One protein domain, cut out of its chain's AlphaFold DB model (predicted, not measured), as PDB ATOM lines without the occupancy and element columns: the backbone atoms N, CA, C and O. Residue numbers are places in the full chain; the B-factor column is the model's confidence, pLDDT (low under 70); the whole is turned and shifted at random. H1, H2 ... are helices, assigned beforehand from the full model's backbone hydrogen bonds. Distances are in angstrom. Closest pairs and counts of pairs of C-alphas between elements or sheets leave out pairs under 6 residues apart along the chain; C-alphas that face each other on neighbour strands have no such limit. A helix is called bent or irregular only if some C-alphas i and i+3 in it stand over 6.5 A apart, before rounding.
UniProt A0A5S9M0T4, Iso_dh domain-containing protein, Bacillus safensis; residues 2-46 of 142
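What this domain is: This is residues 2 to 46 of the 142 residues of the protein "Iso_dh domain-containing protein" of Bacillus safensis (UniProt A0A5S9M0T4). One long helix, H2, makes one side of a loose loop; the 17-residue link before it makes the other side, and the short helix H1 sits beside H2's later residues, near Ile 39. The 45 printed residues hold two named helices, H1 then H2, and no named strand; the class is all helix, with 21 residues in helices, under half. The whole is only just loose, close to compact, with a radius of gyration of the C-alphas of 11.3 A, and only just elongated, spanning 33 by 22 by 18 A.

How they stand to each other: Look first at H2, residues 28 to 42, which is irregular: C-alphas 34 and 37 are 7.0 A apart. H1, residues 5 to 10, is close to H2 but not clearly touching; their closest C-alphas, of Leu 6 and Ile 39, are 7.1 A apart. They run the same way at a shallow tilt of 30 degrees. Every O i to N i+4 pair is within hydrogen-bond range in H1, and 9 of 11 in H2.

Where its parts are: Find C-alpha 28 at (103.696, -17.062, 84.243); from there H2 runs 19.7 A to C-alpha 42 at (100.639, -1.045, 73.213). H1 begins at C-alpha 5, (105.506, 2.263, 83.043), and spans 8.8 A.

The domain as a whole: The farthest C-alphas, Asp 13 and Asn 24, are 33.1 A apart. The link, residues 11 to 27, is long. The printed part has no cut, and no printed residue is under 70 in pLDDT.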
ATOM      1  N   PRO A   2     104.521  -0.833  86.809       88.88
ATOM      2  CA  PRO A   2     103.906   0.398  87.313       88.88
ATOM      3  C   PRO A   2     102.819   0.917  86.361       88.88
ATOM      4  O   PRO A   2     102.856   0.625  85.163       88.88
ATOM      5  N   LYS A   3     101.844   1.672  86.880       89.31
ATOM      6  CA  LYS A   3     100.714   2.174  86.074       89.31
ATOM      7  C   LYS A   3     101.170   3.095  84.935       89.31
ATOM      8  O   LYS A   3     100.585   3.053  83.860       89.31
ATOM      9  N   ASP A   4     102.227   3.861  85.166       92.94
ATOM     10  CA  ASP A   4     102.864   4.804  84.246       92.94
ATOM     11  C   ASP A   4     104.052   4.199  83.476       92.94
ATOM     12  O   ASP A   4     104.718   4.896  82.717       92.94
ATOM     13  N   GLY A   5     104.322   2.896  83.630       91.75
ATOM     14  CA  GLY A   5     105.506   2.263  83.043       91.75
ATOM     15  C   GLY A   5     105.576   2.382  81.517       91.75
ATOM     16  O   GLY A   5     106.659   2.561  80.973       91.75
ATOM     17  N   LEU A   6     104.437   2.344  80.816       93.12
ATOM     18  CA  LEU A   6     104.412   2.561  79.364       93.12
ATOM     19  C   LEU A   6     104.747   4.006  78.986       93.12
ATOM     20  O   LEU A   6     105.472   4.213  78.023       93.12
ATOM     21  N   GLU A   7     104.268   4.991  79.746       94.31
ATOM     22  CA  GLU A   7     104.572   6.404  79.486       94.31
ATOM     23  C   GLU A   7     106.056   6.698  79.702       94.31
ATOM     24  O   GLU A   7     106.672   7.382  78.890       94.31
ATOM     25  N   GLN A   8     106.659   6.100  80.733       94.56
ATOM     26  CA  GLN A   8     108.104   6.183  80.935       94.56
ATOM     27  C   GLN A   8     108.874   5.565  79.759       94.56
ATOM     28  O   GLN A   8     109.838   6.153  79.278       94.56
ATOM     29  N   LEU A   9     108.440   4.400  79.262       94.69
ATOM     30  CA  LEU A   9     109.108   3.710  78.153       94.69
ATOM     31  C   LEU A   9     108.979   4.448  76.810       94.69
ATOM     32  O   LEU A   9     109.901   4.367  76.004       94.69
ATOM     33  N   LYS A  10     107.889   5.193  76.572       94.31
ATOM     34  CA  LYS A  10     107.695   5.995  75.344       94.31
ATOM     35  C   LYS A  10     108.750   7.083  75.147       94.31
ATOM     36  O   LYS A  10     108.945   7.526  74.022       94.31
ATOM     37  N   ALA A  11     109.402   7.529  76.219       95.06
ATOM     38  CA  ALA A  11     110.437   8.555  76.148       95.06
ATOM     39  C   ALA A  11     111.760   8.053  75.536       95.06
ATOM     40  O   ALA A  11     112.657   8.858  75.299       95.06
ATOM     41  N   PHE A  12     111.898   6.744  75.299       96.19
ATOM     42  CA  PHE A  12     113.113   6.125  74.773       96.19
ATOM     43  C   PHE A  12     112.932   5.659  73.327       96.19
ATOM     44  O   PHE A  12     111.871   5.172  72.943       96.19
ATOM     45  N   ASP A  13     114.014   5.707  72.546       95.31
ATOM     46  CA  ASP A  13     114.017   5.233  71.154       95.31
ATOM     47  C   ASP A  13     113.937   3.704  71.036       95.31
ATOM     48  O   ASP A  13     113.530   3.161  70.007       95.31
ATOM     49  N   SER A  14     114.383   2.980  72.067       94.69
ATOM     50  CA  SER A  14     114.428   1.519  72.060       94.69
ATOM     51  C   SER A  14     114.378   0.928  73.466       94.69
ATOM     52  O   SER A  14     114.714   1.577  74.454       94.69
ATOM     53  N   ILE A  15     113.957  -0.337  73.545       93.81
ATOM     54  CA  ILE A  15     113.832  -1.084  74.797       93.81
ATOM     55  C   ILE A  15     114.734  -2.309  74.704       93.81
ATOM     56  O   ILE A  15     114.498  -3.198  73.885       93.81
ATOM     57  N   PHE A  16     115.744  -2.378  75.570       94.25
ATOM     58  CA  PHE A  16     116.557  -3.576  75.747       94.25
ATOM     59  C   PHE A  16     116.025  -4.379  76.933       94.25
ATOM     60  O   PHE A  16     116.166  -3.981  78.087       94.25
ATOM     61  N   LEU A  17     115.366  -5.499  76.634       93.44
ATOM     62  CA  LEU A  17     114.716  -6.347  77.626       93.44
ATOM     63  C   LEU A  17     115.423  -7.703  77.709       93.44
ATOM     64  O   LEU A  17     115.646  -8.343  76.685       93.44
ATOM     65  N   GLY A  18     115.736  -8.143  78.932       93.38
ATOM     66  CA  GLY A  18     116.255  -9.483  79.210       93.38
ATOM     67  C   GLY A  18     115.147 -10.543  79.218       93.38
ATOM     68  O   GLY A  18     114.447 -10.745  78.230       93.38
ATOM     69  N   ALA A  19     114.970 -11.214  80.356       89.19
ATOM     70  CA  ALA A  19     113.895 -12.179  80.579       89.19
ATOM     71  C   ALA A  19     112.994 -11.731  81.736       89.19
ATOM     72  O   ALA A  19     113.432 -11.012  82.634       89.19
ATOM     73  N   VAL A  20     111.729 -12.149  81.703       87.25
ATOM     74  CA  VAL A  20     110.732 -11.820  82.728       87.25
ATOM     75  C   VAL A  20     109.969 -13.091  83.072       87.25
ATOM     76  O   VAL A  20     109.346 -13.680  82.192       87.25
ATOM     77  N   GLY A  21     110.003 -13.474  84.344       86.62
ATOM     78  CA  GLY A  21     109.280 -14.623  84.884       86.62
ATOM     79  C   GLY A  21     110.020 -15.229  86.073       86.62
ATOM     80  O   GLY A  21     111.235 -15.396  86.019       86.62
ATOM     81  N   ASP A  22     109.281 -15.535  87.136       88.25
ATOM     82  CA  ASP A  22     109.732 -16.360  88.259       88.25
ATOM     83  C   ASP A  22     108.513 -17.104  88.806       88.25
ATOM     84  O   ASP A  22     107.691 -16.523  89.517       88.25
ATOM     85  N   ALA A  23     108.402 -18.387  88.457       85.06
ATOM     86  CA  ALA A  23     107.260 -19.224  88.806       85.06
ATOM     87  C   ALA A  23     107.062 -19.384  90.326       85.06
ATOM     88  O   ALA A  23     105.950 -19.690  90.756       85.06
ATOM     89  N   ASN A  24     108.101 -19.154  91.140       88.44
ATOM     90  CA  ASN A  24     108.002 -19.232  92.601       88.44
ATOM     91  C   ASN A  24     107.382 -17.972  93.220       88.44
ATOM     92  O   ASN A  24     106.876 -18.029  94.339       88.44
ATOM     93  N   LEU A  25     107.430 -16.836  92.517       87.31
ATOM     94  CA  LEU A  25     106.929 -15.553  93.013       87.31
ATOM     95  C   LEU A  25     105.626 -15.139  92.334       87.31
ATOM     96  O   LEU A  25     104.719 -14.621  92.985       87.31
ATOM     97  N   VAL A  26     105.541 -15.319  91.017       87.25
ATOM     98  CA  VAL A  26     104.441 -14.815  90.197       87.25
ATOM     99  C   VAL A  26     104.117 -15.837  89.106       87.25
ATOM    100  O   VAL A  26     105.004 -16.186  88.328       87.25
ATOM    101  N   PRO A  27     102.850 -16.272  88.970       86.94
ATOM    102  CA  PRO A  27     102.452 -17.162  87.886       86.94
ATOM    103  C   PRO A  27     102.805 -16.596  86.502       86.94
ATOM    104  O   PRO A  27     102.624 -15.401  86.248       86.94
ATOM    105  N   ASP A  28     103.218 -17.463  85.577       83.12
ATOM    106  CA  ASP A  28     103.696 -17.062  84.243       83.12
ATOM    107  C   ASP A  28     102.687 -16.224  83.455       83.12
ATOM    108  O   ASP A  28     103.051 -15.272  82.768       83.12
ATOM    109  N   HIS A  29     101.393 -16.528  83.578       79.94
ATOM    110  CA  HIS A  29     100.363 -15.743  82.902       79.94
ATOM    111  C   HIS A  29     100.297 -14.303  83.436       79.94
ATOM    112  O   HIS A  29     100.033 -13.379  82.676       79.94
ATOM    113  N   VAL A  30     100.600 -14.058  84.710       83.06
ATOM    114  CA  VAL A  30     100.595 -12.700  85.270       83.06
ATOM    115  C   VAL A  30     101.823 -11.921  84.802       83.06
ATOM    116  O   VAL A  30     101.698 -10.779  84.355       83.06
ATOM    117  N   SER A  31     103.009 -12.528  84.870       83.75
ATOM    118  CA  SER A  31     104.264 -11.873  84.479       83.75
ATOM    119  C   SER A  31     104.326 -11.597  82.969       83.75
ATOM    120  O   SER A  31     104.709 -10.499  82.552       83.75
ATOM    121  N   LEU A  32     103.870 -12.545  82.147       83.88
ATOM    122  CA  LEU A  32     103.861 -12.432  80.691       83.88
ATOM    123  C   LEU A  32     102.826 -11.411  80.194       83.88
ATOM    124  O   LEU A  32     103.167 -10.537  79.389       83.88
ATOM    125  N   TRP A  33     101.580 -11.492  80.677       81.44
ATOM    126  CA  TRP A  33     100.501 -10.606  80.227       81.44
ATOM    127  C   TRP A  33     100.604  -9.203  80.830       81.44
ATOM    128  O   TRP A  33     100.342  -8.214  80.146       81.44
ATOM    129  N   GLY A  34     101.063  -9.090  82.080       84.19
ATOM    130  CA  GLY A  34     101.163  -7.820  82.804       84.19
ATOM    131  C   GLY A  34     102.362  -6.941  82.431       84.19
ATOM    132  O   GLY A  34     102.452  -5.804  82.909       84.19
ATOM    133  N   LEU A  35     103.292  -7.442  81.611       87.81
ATOM    134  CA  LEU A  35     104.482  -6.702  81.189       87.81
ATOM    135  C   LEU A  35     104.788  -6.899  79.701       87.81
ATOM    136  O   LEU A  35     104.631  -5.960  78.925       87.81
ATOM    137  N   LEU A  36     105.207  -8.099  79.291       87.75
ATOM    138  CA  LEU A  36     105.766  -8.323  77.954       87.75
ATOM    139  C   LEU A  36     104.720  -8.210  76.841       87.75
ATOM    140  O   LEU A  36     104.946  -7.504  75.858       87.75
ATOM    141  N   ILE A  37     103.578  -8.892  76.977       84.44
ATOM    142  CA  ILE A  37     102.493  -8.807  75.984       84.44
ATOM    143  C   ILE A  37     101.926  -7.388  75.953       84.44
ATOM    144  O   ILE A  37     101.666  -6.866  74.872       84.44
ATOM    145  N   LYS A  38     101.815  -6.739  77.118       86.75
ATOM    146  CA  LYS A  38     101.359  -5.353  77.214       86.75
ATOM    147  C   LYS A  38     102.267  -4.400  76.430       86.75
ATOM    148  O   LYS A  38     101.771  -3.678  75.579       86.75
ATOM    149  N   ILE A  39     103.585  -4.454  76.631       91.19
ATOM    150  CA  ILE A  39     104.551  -3.651  75.854       91.19
ATOM    151  C   ILE A  39     104.407  -3.927  74.352       91.19
ATOM    152  O   ILE A  39     104.356  -2.996  73.554       91.19
ATOM    153  N   ARG A  40     104.302  -5.202  73.960       89.38
ATOM    154  CA  ARG A  40     104.197  -5.590  72.548       89.38
ATOM    155  C   ARG A  40     102.941  -5.054  71.873       89.38
ATOM    156  O   ARG A  40     103.033  -4.582  70.745       89.38
ATOM    157  N   ARG A  41     101.787  -5.147  72.534       85.31
ATOM    158  CA  ARG A  41     100.508  -4.685  71.980       85.31
ATOM    159  C   ARG A  41     100.430  -3.160  71.951       85.31
ATOM    160  O   ARG A  41     100.116  -2.602  70.910       85.31
ATOM    161  N   GLU A  42     100.783  -2.501  73.051       89.56
ATOM    162  CA  GLU A  42     100.639  -1.045  73.213       89.56
ATOM    163  C   GLU A  42     101.650  -0.242  72.381       89.56
ATOM    164  O   GLU A  42     101.359   0.876  71.968       89.56
ATOM    165  N   PHE A  43     102.828  -0.807  72.096       92.44
ATOM    166  CA  PHE A  43     103.795  -0.225  71.153       92.44
ATOM    167  C   PHE A  43     103.721  -0.829  69.752       92.44
ATOM    168  O   PHE A  43     104.635  -0.629  68.955       92.44
ATOM    169  N   GLU A  44     102.668  -1.595  69.454       90.12
ATOM    170  CA  GLU A  44     102.440  -2.207  68.143       90.12
ATOM    171  C   GLU A  44     103.667  -2.972  67.595       90.12
ATOM    172  O   GLU A  44     103.946  -2.990  66.391       90.12
ATOM    173  N   GLN A  45     104.395  -3.673  68.472       90.50
ATOM    174  CA  GLN A  45     105.525  -4.550  68.135       90.50
ATOM    175  C   GLN A  45     105.025  -5.894  67.584       90.50
ATOM    176  O   GLN A  45     105.234  -6.978  68.141       90.50
ATOM    177  N   VAL A  46     104.328  -5.789  66.462       89.19
ATOM    178  CA  VAL A  46     103.584  -6.853  65.776       89.19
ATOM    179  C   VAL A  46     104.470  -7.807  64.982       89.19
ATOM    180  O   VAL A  46     104.023  -8.890  64.623       89.19
TER     181      VAL A  46